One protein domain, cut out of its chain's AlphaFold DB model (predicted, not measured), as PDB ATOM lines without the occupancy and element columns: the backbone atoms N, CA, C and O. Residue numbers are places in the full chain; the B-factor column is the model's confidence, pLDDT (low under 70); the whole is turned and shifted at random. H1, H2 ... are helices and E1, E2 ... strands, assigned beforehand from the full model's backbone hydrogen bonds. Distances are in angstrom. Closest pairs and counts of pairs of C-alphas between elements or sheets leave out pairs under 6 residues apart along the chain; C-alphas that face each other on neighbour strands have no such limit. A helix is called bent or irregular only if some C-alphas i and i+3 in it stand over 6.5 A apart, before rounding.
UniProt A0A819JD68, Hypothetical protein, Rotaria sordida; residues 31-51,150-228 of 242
ATOM      1  N   HIS A  31     -37.503 -10.516   4.704       48.47
ATOM      2  CA  HIS A  31     -36.664 -10.412   3.519       48.47
ATOM      3  C   HIS A  31     -36.013 -11.779   3.282       48.47
ATOM      4  O   HIS A  31     -35.112 -12.194   4.011       48.47
ATOM      5  N   GLN A  32     -36.487 -12.507   2.271       50.69
ATOM      6  CA  GLN A  32     -35.873 -13.762   1.864       50.69
ATOM      7  C   GLN A  32     -34.566 -13.449   1.130       50.69
ATOM      8  O   GLN A  32     -34.563 -13.060  -0.037       50.69
ATOM      9  N   CYS A  33     -33.441 -13.585   1.829       53.31
ATOM     10  CA  CYS A  33     -32.119 -13.402   1.242       53.31
ATOM     11  C   CYS A  33     -31.685 -14.725   0.601       53.31
ATOM     12  O   CYS A  33     -31.263 -15.656   1.288       53.31
ATOM     13  N   ALA A  34     -31.830 -14.828  -0.721       53.47
ATOM     14  CA  ALA A  34     -31.274 -15.944  -1.473       53.47
ATOM     15  C   ALA A  34     -29.752 -15.777  -1.562       53.47
ATOM     16  O   ALA A  34     -29.265 -14.768  -2.075       53.47
ATOM     17  N   LYS A  35     -29.000 -16.760  -1.056       61.22
ATOM     18  CA  LYS A  35     -27.534 -16.770  -1.113       61.22
ATOM     19  C   LYS A  35     -27.082 -17.986  -1.909       61.22
ATOM     20  O   LYS A  35     -27.431 -19.117  -1.580       61.22
ATOM     21  N   ILE A  36     -26.303 -17.749  -2.958       55.00
ATOM     22  CA  ILE A  36     -25.707 -18.813  -3.767       55.00
ATOM     23  C   ILE A  36     -24.267 -18.979  -3.294       55.00
ATOM     24  O   ILE A  36     -23.484 -18.033  -3.371       55.00
ATOM     25  N   LEU A  37     -23.938 -20.163  -2.778       61.50
ATOM     26  CA  LEU A  37     -22.583 -20.514  -2.372       61.50
ATOM     27  C   LEU A  37     -21.995 -21.443  -3.437       61.50
ATOM     28  O   LEU A  37     -22.419 -22.588  -3.574       61.50
ATOM     29  N   LEU A  38     -21.040 -20.924  -4.208       53.81
ATOM     30  CA  LEU A  38     -20.298 -21.691  -5.208       53.81
ATOM     31  C   LEU A  38     -19.027 -22.241  -4.554       53.81
ATOM     32  O   LEU A  38     -18.231 -21.460  -4.028       53.81
ATOM     33  N   ILE A  39     -18.848 -23.562  -4.568       56.06
ATOM     34  CA  ILE A  39     -17.671 -24.237  -4.009       56.06
ATOM     35  C   ILE A  39     -16.994 -24.990  -5.156       56.06
ATOM     36  O   ILE A  39     -17.448 -26.058  -5.542       56.06
ATOM     37  N   ASP A  40     -15.945 -24.391  -5.722       46.00
ATOM     38  CA  ASP A  40     -15.181 -24.950  -6.850       46.00
ATOM     39  C   ASP A  40     -14.077 -25.900  -6.346       46.00
ATOM     40  O   ASP A  40     -13.989 -27.056  -6.742       46.00
ATOM     41  N   GLU A  41     -13.309 -25.468  -5.336       46.56
ATOM     42  CA  GLU A  41     -12.260 -26.280  -4.716       46.56
ATOM     43  C   GLU A  41     -12.505 -26.484  -3.222       46.56
ATOM     44  O   GLU A  41     -12.303 -25.615  -2.370       46.56
ATOM     45  N   VAL A  42     -12.907 -27.707  -2.900       46.53
ATOM     46  CA  VAL A  42     -13.201 -28.186  -1.549       46.53
ATOM     47  C   VAL A  42     -11.963 -28.050  -0.636       46.53
ATOM     48  O   VAL A  42     -12.090 -27.689   0.523       46.53
ATOM     49  N   ASN A  43     -10.732 -28.221  -1.128       42.53
ATOM     50  CA  ASN A  43      -9.531 -28.248  -0.269       42.53
ATOM     51  C   ASN A  43      -9.220 -26.952   0.508       42.53
ATOM     52  O   ASN A  43      -8.504 -27.019   1.507       42.53
ATOM     53  N   VAL A  44      -9.746 -25.795   0.098       45.78
ATOM     54  CA  VAL A  44      -9.415 -24.499   0.726       45.78
ATOM     55  C   VAL A  44     -10.349 -24.158   1.898       45.78
ATOM     56  O   VAL A  44      -9.988 -23.371   2.770       45.78
ATOM     57  N   PHE A  45     -11.523 -24.789   1.980       44.28
ATOM     58  CA  PHE A  45     -12.555 -24.437   2.964       44.28
ATOM     59  C   PHE A  45     -12.464 -25.207   4.293       44.28
ATOM     60  O   PHE A  45     -13.250 -24.942   5.200       44.28
ATOM     61  N   PHE A  46     -11.566 -26.188   4.436       50.84
ATOM     62  CA  PHE A  46     -11.784 -27.271   5.410       50.84
ATOM     63  C   PHE A  46     -10.609 -27.571   6.350       50.84
ATOM     64  O   PHE A  46     -10.317 -28.734   6.629       50.84
ATOM     65  N   SER A  47      -9.977 -26.532   6.904       45.44
ATOM     66  CA  SER A  47      -9.261 -26.663   8.181       45.44
ATOM     67  C   SER A  47     -10.205 -26.381   9.356       45.44
ATOM     68  O   SER A  47     -11.166 -25.618   9.236       45.44
ATOM     69  N   GLN A  48      -9.932 -26.990  10.513       45.06
ATOM     70  CA  GLN A  48     -10.700 -26.781  11.750       45.06
ATOM     71  C   GLN A  48     -10.736 -25.293  12.172       45.06
ATOM     72  O   GLN A  48     -11.688 -24.850  12.811       45.06
ATOM     73  N   ASP A  49      -9.751 -24.508  11.726       46.75
ATOM     74  CA  ASP A  49      -9.637 -23.067  11.969       46.75
ATOM     75  C   ASP A  49     -10.584 -22.211  11.106       46.75
ATOM     76  O   ASP A  49     -10.877 -21.065  11.456       46.75
ATOM     77  N   PHE A  50     -11.090 -22.747   9.989       49.31
ATOM     78  CA  PHE A  50     -11.894 -21.992   9.025       49.31
ATOM     79  C   PHE A  50     -13.339 -21.767   9.504       49.31
ATOM     80  O   PHE A  50     -13.867 -20.661   9.395       49.31
ATOM     81  N   TYR A  51     -13.964 -22.779  10.116       48.31
ATOM     82  CA  TYR A  51     -15.369 -22.708  10.549       48.31
ATOM     83  C   TYR A  51     -15.577 -22.171  11.975       48.31
ATOM     84  O   TYR A  51     -16.717 -21.967  12.385       48.31
ATOM     85  N   ASN A 150     -36.746 -11.148  10.628       60.25
ATOM     86  CA  ASN A 150     -37.099 -12.569  10.649       60.25
ATOM     87  C   ASN A 150     -36.618 -13.192   9.325       60.25
ATOM     88  O   ASN A 150     -37.220 -12.953   8.274       60.25
ATOM     89  N   TRP A 151     -35.488 -13.900   9.349       66.75
ATOM     90  CA  TRP A 151     -34.804 -14.362   8.134       66.75
ATOM     91  C   TRP A 151     -35.230 -15.768   7.742       66.75
ATOM     92  O   TRP A 151     -35.303 -16.660   8.578       66.75
ATOM     93  N   CYS A 152     -35.414 -15.975   6.440       70.56
ATOM     94  CA  CYS A 152     -35.326 -17.292   5.829       70.56
ATOM     95  C   CYS A 152     -34.153 -17.257   4.843       70.56
ATOM     96  O   CYS A 152     -34.220 -16.586   3.809       70.56
ATOM     97  N   SER A 153     -33.054 -17.918   5.196       76.75
ATOM     98  CA  SER A 153     -31.880 -18.093   4.348       76.75
ATOM     99  C   SER A 153     -32.025 -19.389   3.569       76.75
ATOM    100  O   SER A 153     -32.107 -20.470   4.153       76.75
ATOM    101  N   ARG A 154     -32.024 -19.272   2.241       80.00
ATOM    102  CA  ARG A 154     -31.947 -20.412   1.328       80.00
ATOM    103  C   ARG A 154     -30.568 -20.455   0.699       80.00
ATOM    104  O   ARG A 154     -30.163 -19.491   0.044       80.00
ATOM    105  N   THR A 155     -29.880 -21.573   0.890       79.88
ATOM    106  CA  THR A 155     -28.538 -21.816   0.364       79.88
ATOM    107  C   THR A 155     -28.568 -22.990  -0.604       79.88
ATOM    108  O   THR A 155     -28.974 -24.089  -0.243       79.88
ATOM    109  N   VAL A 156     -28.128 -22.764  -1.839       81.69
ATOM    110  CA  VAL A 156     -27.882 -23.850  -2.798       81.69
ATOM    111  C   VAL A 156     -26.403 -24.206  -2.730       81.69
ATOM    112  O   VAL A 156     -25.560 -23.322  -2.881       81.69
ATOM    113  N   CYS A 157     -26.104 -25.481  -2.488       81.31
ATOM    114  CA  CYS A 157     -24.759 -26.037  -2.507       81.31
ATOM    115  C   CYS A 157     -24.571 -26.825  -3.805       81.31
ATOM    116  O   CYS A 157     -25.249 -27.830  -4.037       81.31
ATOM    117  N   LEU A 158     -23.670 -26.336  -4.657       78.88
ATOM    118  CA  LEU A 158     -23.199 -27.052  -5.838       78.88
ATOM    119  C   LEU A 158     -21.914 -27.774  -5.452       78.88
ATOM    120  O   LEU A 158     -20.975 -27.133  -4.979       78.88
ATOM    121  N   MET A 159     -21.899 -29.093  -5.616       74.12
ATOM    122  CA  MET A 159     -20.743 -29.931  -5.315       74.12
ATOM    123  C   MET A 159     -20.299 -30.620  -6.603       74.12
ATOM    124  O   MET A 159     -21.129 -31.218  -7.285       74.12
ATOM    125  N   ASP A 160     -19.008 -30.536  -6.925       69.31
ATOM    126  CA  ASP A 160     -18.431 -31.399  -7.951       69.31
ATOM    127  C   ASP A 160     -18.219 -32.809  -7.382       69.31
ATOM    128  O   ASP A 160     -17.705 -32.989  -6.274       69.31
ATOM    129  N   ALA A 161     -18.648 -33.808  -8.140       66.06
ATOM    130  CA  ALA A 161     -18.646 -35.216  -7.758       66.06
ATOM    131  C   ALA A 161     -18.044 -36.078  -8.876       66.06
ATOM    132  O   ALA A 161     -18.487 -37.186  -9.171       66.06
ATOM    133  N   THR A 162     -16.997 -35.565  -9.519       71.38
ATOM    134  CA  THR A 162     -16.230 -36.320 -10.510       71.38
ATOM    135  C   THR A 162     -15.486 -37.502  -9.876       71.38
ATOM    136  O   THR A 162     -15.105 -37.487  -8.703       71.38
ATOM    137  N   SER A 163     -15.226 -38.549 -10.666       63.50
ATOM    138  CA  SER A 163     -14.576 -39.795 -10.220       63.50
ATOM    139  C   SER A 163     -13.193 -39.606  -9.582       63.50
ATOM    140  O   SER A 163     -12.784 -40.368  -8.699       63.50
ATOM    141  N   LEU A 164     -12.507 -38.524  -9.955       64.88
ATOM    142  CA  LEU A 164     -11.236 -38.086  -9.375       64.88
ATOM    143  C   LEU A 164     -11.370 -37.575  -7.930       64.88
ATOM    144  O   LEU A 164     -10.377 -37.517  -7.204       64.88
ATOM    145  N   MET A 165     -12.585 -37.259  -7.475       64.06
ATOM    146  CA  MET A 165     -12.854 -36.719  -6.145       64.06
ATOM    147  C   MET A 165     -13.254 -37.775  -5.117       64.06
ATOM    148  O   MET A 165     -13.630 -37.399  -4.019       64.06
ATOM    149  N   THR A 166     -13.135 -39.082  -5.376       68.06
ATOM    150  CA  THR A 166     -13.624 -40.129  -4.444       68.06
ATOM    151  C   THR A 166     -13.161 -39.939  -2.987       68.06
ATOM    152  O   THR A 166     -13.969 -39.940  -2.057       68.06
ATOM    153  N   ASN A 167     -11.865 -39.684  -2.773       71.00
ATOM    154  CA  ASN A 167     -11.312 -39.433  -1.435       71.00
ATOM    155  C   ASN A 167     -11.681 -38.047  -0.874       71.00
ATOM    156  O   ASN A 167     -11.640 -37.827   0.338       71.00
ATOM    157  N   LEU A 168     -12.019 -37.101  -1.751       76.12
ATOM    158  CA  LEU A 168     -12.385 -35.733  -1.398       76.12
ATOM    159  C   LEU A 168     -13.882 -35.576  -1.132       76.12
ATOM    160  O   LEU A 168     -14.271 -34.749  -0.313       76.12
ATOM    161  N   LEU A 169     -14.707 -36.421  -1.743       78.69
ATOM    162  CA  LEU A 169     -16.152 -36.425  -1.620       78.69
ATOM    163  C   LEU A 169     -16.561 -36.769  -0.189       78.69
ATOM    164  O   LEU A 169     -17.361 -36.058   0.409       78.69
ATOM    165  N   HIS A 170     -15.946 -37.793   0.412       79.56
ATOM    166  CA  HIS A 170     -16.176 -38.113   1.825       79.56
ATOM    167  C   HIS A 170     -15.821 -36.950   2.759       79.56
ATOM    168  O   HIS A 170     -16.572 -36.663   3.693       79.56
ATOM    169  N   LYS A 171     -14.714 -36.243   2.493       81.25
ATOM    170  CA  LYS A 171     -14.334 -35.050   3.264       81.25
ATOM    171  C   LYS A 171     -15.338 -33.918   3.065       81.25
ATOM    172  O   LYS A 171     -15.755 -33.310   4.043       81.25
ATOM    173  N   CYS A 172     -15.766 -33.683   1.828       78.50
ATOM    174  CA  CYS A 172     -16.752 -32.664   1.489       78.50
ATOM    175  C   CYS A 172     -18.088 -32.921   2.205       78.50
ATOM    176  O   CYS A 172     -18.595 -32.040   2.897       78.50
ATOM    177  N   LYS A 173     -18.603 -34.158   2.135       84.56
ATOM    178  CA  LYS A 173     -19.828 -34.587   2.830       84.56
ATOM    179  C   LYS A 173     -19.740 -34.359   4.335       84.56
ATOM    180  O   LYS A 173     -20.643 -33.767   4.922       84.56
ATOM    181  N   ASN A 174     -18.644 -34.801   4.956       84.00
ATOM    182  CA  ASN A 174     -18.446 -34.621   6.390       84.00
ATOM    183  C   ASN A 174     -18.427 -33.137   6.766       84.00
ATOM    184  O   ASN A 174     -19.049 -32.742   7.750       84.00
ATOM    185  N   THR A 175     -17.761 -32.299   5.974       80.06
ATOM    186  CA  THR A 175     -17.685 -30.890   6.333       80.06
ATOM    187  C   THR A 175     -18.990 -30.146   6.118       80.06
ATOM    188  O   THR A 175     -19.355 -29.339   6.971       80.06
ATOM    189  N   VAL A 176     -19.734 -30.414   5.042       82.69
ATOM    190  CA  VAL A 176     -21.052 -29.783   4.905       82.69
ATOM    191  C   VAL A 176     -21.987 -30.254   6.019       82.69
ATOM    192  O   VAL A 176     -22.728 -29.444   6.575       82.69
ATOM    193  N   ASN A 177     -21.883 -31.516   6.435       85.62
ATOM    194  CA  ASN A 177     -22.606 -31.999   7.602       85.62
ATOM    195  C   ASN A 177     -22.246 -31.206   8.878       85.62
ATOM    196  O   ASN A 177     -23.142 -30.693   9.542       85.62
ATOM    197  N   ILE A 178     -20.953 -31.034   9.183       84.75
ATOM    198  CA  ILE A 178     -20.487 -30.235  10.335       84.75
ATOM    199  C   ILE A 178     -20.967 -28.783  10.229       84.75
ATOM    200  O   ILE A 178     -21.473 -28.229  11.201       84.75
ATOM    201  N   MET A 179     -20.839 -28.160   9.055       84.31
ATOM    202  CA  MET A 179     -21.299 -26.789   8.821       84.31
ATOM    203  C   MET A 179     -22.792 -26.653   9.124       84.31
ATOM    204  O   MET A 179     -23.202 -25.717   9.812       84.31
ATOM    205  N   PHE A 180     -23.605 -27.578   8.615       85.75
ATOM    206  CA  PHE A 180     -25.049 -27.523   8.782       85.75
ATOM    207  C   PHE A 180     -25.472 -27.801  10.227       85.75
ATOM    208  O   PHE A 180     -26.337 -27.101  10.745       85.75
ATOM    209  N   GLU A 181     -24.813 -28.735  10.918       84.69
ATOM    210  CA  GLU A 181     -25.011 -28.958  12.356       84.69
ATOM    211  C   GLU A 181     -24.645 -27.733  13.190       84.69
ATOM    212  O   GLU A 181     -25.401 -27.352  14.084       84.69
ATOM    213  N   CYS A 182     -23.519 -27.083  12.885       81.50
ATOM    214  CA  CYS A 182     -23.113 -25.847  13.546       81.50
ATOM    215  C   CYS A 182     -24.156 -24.743  13.335       81.50
ATOM    216  O   CYS A 182     -24.579 -24.112  14.303       81.50
ATOM    217  N   ALA A 183     -24.621 -24.543  12.099       80.06
ATOM    218  CA  ALA A 183     -25.659 -23.561  11.789       80.06
ATOM    219  C   ALA A 183     -26.982 -23.873  12.509       80.06
ATOM    220  O   ALA A 183     -27.612 -22.977  13.078       80.06
ATOM    221  N   PHE A 184     -27.381 -25.146  12.539       84.06
ATOM    222  CA  PHE A 184     -28.584 -25.604  13.227       84.06
ATOM    223  C   PHE A 184     -28.487 -25.397  14.744       84.06
ATOM    224  O   PHE A 184     -29.413 -24.872  15.362       84.06
ATOM    225  N   LYS A 185     -27.343 -25.743  15.347       83.06
ATOM    226  CA  LYS A 185     -27.081 -25.549  16.776       83.06
ATOM    227  C   LYS A 185     -27.119 -24.072  17.157       83.06
ATOM    228  O   LYS A 185     -27.832 -23.716  18.084       83.06
ATOM    229  N   VAL A 186     -26.431 -23.210  16.406       80.69
ATOM    230  CA  VAL A 186     -26.460 -21.754  16.631       80.69
ATOM    231  C   VAL A 186     -27.882 -21.210  16.502       80.69
ATOM    232  O   VAL A 186     -28.290 -20.377  17.309       80.69
ATOM    233  N   SER A 187     -28.658 -21.692  15.531       80.81
ATOM    234  CA  SER A 187     -30.057 -21.276  15.371       80.81
ATOM    235  C   SER A 187     -30.894 -21.662  16.595       80.81
ATOM    236  O   SER A 187     -31.626 -20.829  17.128       80.81
ATOM    237  N   LYS A 188     -30.714 -22.889  17.101       82.75
ATOM    238  CA  LYS A 188     -31.387 -23.386  18.306       82.75
ATOM    239  C   LYS A 188     -30.984 -22.609  19.564       82.75
ATOM    240  O   LYS A 188     -31.856 -22.211  20.328       82.75
ATOM    241  N   ASP A 189     -29.689 -22.362  19.752       83.75
ATOM    242  CA  ASP A 189     -29.146 -21.675  20.932       83.75
ATOM    243  C   ASP A 189     -29.617 -20.209  21.010       83.75
ATOM    244  O   ASP A 189     -29.776 -19.663  22.100       83.75
ATOM    245  N   ASN A 190     -29.900 -19.581  19.863       80.19
ATOM    246  CA  ASN A 190     -30.396 -18.204  19.779       80.19
ATOM    247  C   ASN A 190     -31.933 -18.090  19.720       80.19
ATOM    248  O   ASN A 190     -32.444 -17.001  19.463       80.19
ATOM    249  N   ASN A 191     -32.683 -19.181  19.939       83.81
ATOM    250  CA  ASN A 191     -34.149 -19.226  19.789       83.81
ATOM    251  C   ASN A 191     -34.647 -18.737  18.413       83.81
ATOM    252  O   ASN A 191     -35.749 -18.198  18.286       83.81
ATOM    253  N   ILE A 192     -33.835 -18.918  17.372       80.50
ATOM    254  CA  ILE A 192     -34.221 -18.635  15.992       80.50
ATOM    255  C   ILE A 192     -35.014 -19.844  15.485       80.50
ATOM    256  O   ILE A 192     -34.701 -20.989  15.815       80.50
ATOM    257  N   ASN A 193     -36.063 -19.597  14.698       82.06
ATOM    258  CA  ASN A 193     -36.868 -20.663  14.104       82.06
ATOM    259  C   ASN A 193     -35.961 -21.650  13.349       82.06
ATOM    260  O   ASN A 193     -35.232 -21.242  12.456       82.06
ATOM    261  N   THR A 194     -36.025 -22.944  13.660       76.75
ATOM    262  CA  THR A 194     -35.200 -23.975  13.008       76.75
ATOM    263  C   THR A 194     -35.425 -24.077  11.500       76.75
ATOM    264  O   THR A 194     -34.541 -24.529  10.780       76.75
ATOM    265  N   ASP A 195     -36.570 -23.606  11.003       82.75
ATOM    266  CA  ASP A 195     -36.884 -23.562   9.573       82.75
ATOM    267  C   ASP A 195     -36.353 -22.295   8.876       82.75
ATOM    268  O   ASP A 195     -36.571 -22.093   7.676       82.75
ATOM    269  N   SER A 196     -35.642 -21.423   9.603       79.69
ATOM    270  CA  SER A 196     -35.042 -20.204   9.055       79.69
ATOM    271  C   SER A 196     -33.888 -20.486   8.100       79.69
ATOM    272  O   SER A 196     -33.533 -19.615   7.311       79.69
ATOM    273  N   PHE A 197     -33.263 -21.659   8.175       81.75
ATOM    274  CA  PHE A 197     -32.124 -22.013   7.339       81.75
ATOM    275  C   PHE A 197     -32.441 -23.278   6.544       81.75
ATOM    276  O   PHE A 197     -32.691 -24.337   7.112       81.75
ATOM    277  N   GLN A 198     -32.455 -23.146   5.217       85.44
ATOM    278  CA  GLN A 198     -32.736 -24.238   4.292       85.44
ATOM    279  C   GLN A 198     -31.559 -24.402   3.341       85.44
ATOM    280  O   GLN A 198     -31.103 -23.424   2.737       85.44
ATOM    281  N   ILE A 199     -31.107 -25.638   3.166       85.69
ATOM    282  CA  ILE A 199     -30.047 -25.972   2.220       85.69
ATOM    283  C   ILE A 199     -30.560 -26.950   1.168       85.69
ATOM    284  O   ILE A 199     -31.334 -27.856   1.472       85.69
ATOM    285  N   GLN A 200     -30.142 -26.744  -0.077       87.00
ATOM    286  CA  GLN A 200     -30.402 -27.656  -1.181       87.00
ATOM    287  C   GLN A 200     -29.081 -28.030  -1.844       87.00
ATOM    288  O   GLN A 200     -28.344 -27.167  -2.317       87.00
ATOM    289  N   PHE A 201     -28.810 -29.324  -1.913       83.25
ATOM    290  CA  PHE A 201     -27.729 -29.897  -2.699       83.25
ATOM    291  C   PHE A 201     -28.141 -30.145  -4.135       83.25
ATOM    292  O   PHE A 201     -29.202 -30.729  -4.385       83.25
ATOM    293  N   VAL A 202     -27.281 -29.717  -5.055       79.44
ATOM    294  CA  VAL A 202     -27.457 -29.899  -6.492       79.44
ATOM    295  C   VAL A 202     -26.176 -30.488  -7.076       79.44
ATOM    296  O   VAL A 202     -25.127 -29.848  -7.069       79.44
ATOM    297  N   GLU A 203     -26.301 -31.707  -7.590       72.44
ATOM    298  CA  GLU A 203     -25.292 -32.397  -8.398       72.44
ATOM    299  C   GLU A 203     -25.928 -32.715  -9.771       72.44
ATOM    300  O   GLU A 203     -26.335 -31.788 -10.473       72.44
ATOM    301  N   GLN A 204     -26.123 -33.994 -10.134       68.12
ATOM    302  CA  GLN A 204     -26.972 -34.406 -11.267       68.12
ATOM    303  C   GLN A 204     -28.466 -34.460 -10.899       68.12
ATOM    304  O   GLN A 204     -29.332 -34.146 -11.719       68.12
ATOM    305  N   GLN A 205     -28.770 -34.823  -9.649       64.38
ATOM    306  CA  GLN A 205     -30.102 -34.742  -9.056       64.38
ATOM    307  C   GLN A 205     -30.098 -33.723  -7.914       64.38
ATOM    308  O   GLN A 205     -29.123 -33.584  -7.175       64.38
ATOM    309  N   SER A 206     -31.192 -32.974  -7.790       82.06
ATOM    310  CA  SER A 206     -31.378 -32.000  -6.717       82.06
ATOM    311  C   SER A 206     -32.087 -32.638  -5.528       82.06
ATOM    312  O   SER A 206     -33.181 -33.181  -5.693       82.06
ATOM    313  N   SER A 207     -31.516 -32.495  -4.335       84.06
ATOM    314  CA  SER A 207     -32.214 -32.796  -3.076       84.06
ATOM    315  C   SER A 207     -33.437 -31.887  -2.865       84.06
ATOM    316  O   SER A 207     -33.518 -30.804  -3.460       84.06
ATOM    317  N   PRO A 208     -34.407 -32.283  -2.024       87.81
ATOM    318  CA  PRO A 208     -35.385 -31.344  -1.477       87.81
ATOM    319  C   PRO A 208     -34.702 -30.282  -0.594       87.81
ATOM    320  O   PRO A 208     -33.546 -30.416  -0.206       87.81
ATOM    321  N   TRP A 209     -35.420 -29.199  -0.285       87.56
ATOM    322  CA  TRP A 209     -34.949 -28.208   0.684       87.56
ATOM    323  C   TRP A 209     -34.944 -28.818   2.084       87.56
ATOM    324  O   TRP A 209     -36.011 -29.117   2.619       87.56
ATOM    325  N   GLU A 210     -33.762 -28.958   2.681       90.12
ATOM    326  CA  GLU A 210     -33.607 -29.550   4.007       90.12
ATOM    327  C   GLU A 210     -33.401 -28.487   5.085       90.12
ATOM    328  O   GLU A 210     -32.586 -27.574   4.935       90.12
ATOM    329  N   THR A 211     -34.130 -28.636   6.194       87.75
ATOM    330  CA  THR A 211     -33.968 -27.835   7.423       87.75
ATOM    331  C   THR A 211     -33.278 -28.609   8.543       87.75
ATOM    332  O   THR A 211     -32.839 -28.012   9.525       87.75
ATOM    333  N   LYS A 212     -33.156 -29.939   8.412       89.19
ATOM    334  CA  LYS A 212     -32.611 -30.822   9.449       89.19
ATOM    335  C   LYS A 212     -31.326 -31.515   8.990       89.19
ATOM    336  O   LYS A 212     -31.324 -32.106   7.907       89.19
ATOM    337  N   PRO A 213     -30.267 -31.523   9.820       87.38
ATOM    338  CA  PRO A 213     -28.985 -32.122   9.454       87.38
ATOM    339  C   PRO A 213     -29.060 -33.619   9.167       87.38
ATOM    340  O   PRO A 213     -28.420 -34.081   8.226       87.38
ATOM    341  N   ASP A 214     -29.898 -34.363   9.887       89.44
ATOM    342  CA  ASP A 214     -30.024 -35.813   9.702       89.44
ATOM    343  C   ASP A 214     -30.554 -36.190   8.312       89.44
ATOM    344  O   ASP A 214     -30.035 -37.107   7.675       89.44
ATOM    345  N   ASN A 215     -31.544 -35.447   7.808       89.00
ATOM    346  CA  ASN A 215     -32.106 -35.677   6.477       89.00
ATOM    347  C   ASN A 215     -31.071 -35.393   5.387       89.00
ATOM    348  O   ASN A 215     -30.894 -36.183   4.458       89.00
ATOM    349  N   LEU A 216     -30.342 -34.283   5.535       85.88
ATOM    350  CA  LEU A 216     -29.287 -33.929   4.598       85.88
ATOM    351  C   LEU A 216     -28.171 -34.977   4.606       85.88
ATOM    352  O   LEU A 216     -27.669 -35.356   3.549       85.88
ATOM    353  N   ARG A 217     -27.791 -35.473   5.786       88.88
ATOM    354  CA  ARG A 217     -26.797 -36.538   5.924       88.88
ATOM    355  C   ARG A 217     -27.261 -37.822   5.241       88.88
ATOM    356  O   ARG A 217     -26.468 -38.447   4.538       88.88
ATOM    357  N   ALA A 218     -28.528 -38.197   5.415       89.69
ATOM    358  CA  ALA A 218     -29.110 -39.351   4.738       89.69
ATOM    359  C   ALA A 218     -29.021 -39.201   3.211       89.69
ATOM    360  O   ALA A 218     -28.539 -40.119   2.553       89.69
ATOM    361  N   PHE A 219     -29.371 -38.030   2.667       88.56
ATOM    362  CA  PHE A 219     -29.223 -37.731   1.238       88.56
ATOM    363  C   PHE A 219     -27.757 -37.759   0.778       88.56
ATOM    364  O   PHE A 219     -27.421 -38.392  -0.216       88.56
ATOM    365  N   MET A 220     -26.835 -37.134   1.510       85.31
ATOM    366  CA  MET A 220     -25.416 -37.145   1.135       85.31
ATOM    367  C   MET A 220     -24.829 -38.562   1.116       85.31
ATOM    368  O   MET A 220     -23.931 -38.844   0.323       85.31
ATOM    369  N   ASN A 221     -25.331 -39.474   1.948       86.44
ATOM    370  CA  ASN A 221     -24.892 -40.867   1.940       86.44
ATOM    371  C   ASN A 221     -25.359 -41.644   0.701       86.44
ATOM    372  O   ASN A 221     -24.707 -42.628   0.363       86.44
ATOM    373  N   THR A 222     -26.408 -41.201  -0.002       86.44
ATOM    374  CA  THR A 222     -26.854 -41.844  -1.252       86.44
ATOM    375  C   THR A 222     -26.030 -41.437  -2.471       86.44
ATOM    376  O   THR A 222     -26.148 -42.066  -3.515       86.44
ATOM    377  N   ILE A 223     -25.221 -40.377  -2.371       82.06
ATOM    378  CA  ILE A 223     -24.366 -39.923  -3.474       82.06
ATOM    379  C   ILE A 223     -23.192 -40.897  -3.614       82.06
ATOM    380  O   ILE A 223     -22.274 -40.892  -2.789       82.06
ATOM    381  N   GLU A 224     -23.198 -41.725  -4.647       77.50
ATOM    382  CA  GLU A 224     -22.059 -42.567  -5.001       77.50
ATOM    383  C   GLU A 224     -21.217 -41.896  -6.080       77.50
ATOM    384  O   GLU A 224     -21.713 -41.123  -6.893       77.50
ATOM    385  N   VAL A 225     -19.918 -42.186  -6.081       70.06
ATOM    386  CA  VAL A 225     -19.047 -41.715  -7.153       70.06
ATOM    387  C   VAL A 225     -19.395 -42.487  -8.415       70.06
ATOM    388  O   VAL A 225     -19.227 -43.708  -8.447       70.06
ATOM    389  N   GLU A 226     -19.815 -41.780  -9.461       64.00
ATOM    390  CA  GLU A 226     -19.983 -42.364 -10.787       64.00
ATOM    391  C   GLU A 226     -18.609 -42.877 -11.259       64.00
ATOM    392  O   GLU A 226     -17.723 -42.114 -11.662       64.00
ATOM    393  N   ARG A 227     -18.371 -44.191 -11.132       55.53
ATOM    394  CA  ARG A 227     -17.214 -44.828 -11.762       55.53
ATOM    395  C   ARG A 227     -17.429 -44.678 -13.254       55.53
ATOM    396  O   ARG A 227     -18.340 -45.286 -13.796       55.53
ATOM    397  N   GLY A 228     -16.595 -43.878 -13.911       51.03
ATOM    398  CA  GLY A 228     -16.544 -43.880 -15.365       51.03
ATOM    399  C   GLY A 228     -16.308 -45.314 -15.824       51.03
ATOM    400  O   GLY A 228     -15.232 -45.864 -15.577       51.03
TER     401      GLY A 228
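This is residues 31 to 51 and 150 to 228 of the 242 residues of the protein "Hypothetical protein" of Rotaria sordida (UniProt A0A819JD68). A narrow sheet of three parallel strands has a long helix, H1, running past it lengthwise, and a shorter helix, H2, lies side by side with H1; both helices only graze the sheet, and E1 lies farthest from the mean of the C-alphas. Residues 39 to 51, with no named element, run on from E1 to the cut. The printed part has 100 residues with three named strands and two named helices, in the chain order E1 E2 H1 E3 H2; the sheet's order is E1 E2 E3, and the class is mixed, helices and strands. It is compact, with a radius of gyration of the C-alphas of 13.9 A and spans of 45 by 30 by 22 A.

Find C-alpha 32 at (-35.873, -13.762, 1.864); from there strand E1 runs through residues 32 to 38, 18.9 A. After the cut look at residues 152 to 158, strand E2, 19.5 A long. Helix H1 begins at C-alpha 163, (-14.576, -39.795, -10.220), and runs 38.9 A to residue 189. It is irregular, C-alphas 164 and 167 being 8.1 A apart, and has a kink of 44 degrees near residue 170. Residues 197 to 202 make strand E3, 16.6 A. Helix H2, residues 213 to 222, is 14.6 A long and ends at C-alpha 222, (-26.854, -41.844, -1.252).

Start with edge strand E1, which is parallel to the inner strand E2 at 19 degrees; N 35 and O 154 are within hydrogen-bond range at 3.2 A. On E2's other side look for edge strand E3, parallel at 21 degrees, with N 157 and O 200 at 2.8 A and N 198 and O 153 at 2.9 A. E1 and E3 are apart. E2, H1 and E3 form a strand-helix-strand unit, two parallel neighbour strands with a helix between them in the chain, and its crossover is right-handed. H1 is on the sheet but only grazes it, with residues 176 to 187; its closest C-alphas to E3 are those of Phe 184 and Phe 197, 7.8 A. H1 touches H2 with residues 173 to 184 alone, the closest C-alphas being those of Glu 181 and Pro 213, 5.9 A. These two helices run opposite ways at a shallow tilt of 11 degrees. H2 also only grazes the sheet, with residues 213 to 220, and is near E3. Every O i to N i+4 pair is within hydrogen-bond range in H2, and 19 of 23 are in H1.

The two C-alphas farthest apart, those of Asn 191 and Gly 228, are 46.4 A from each other. Residues 52 to 149 are not printed, and C-alphas 51 and 150 are 24.0 A apart across that cut. Of the links printed whole, E2 to H1 is tight, H1 to E3 and E3 to H2 are short, and none is long. The mean pLDDT of the printed part is 73.1; look for values under 70 at 34 residues, among them 31 to 51 and 226 to 228.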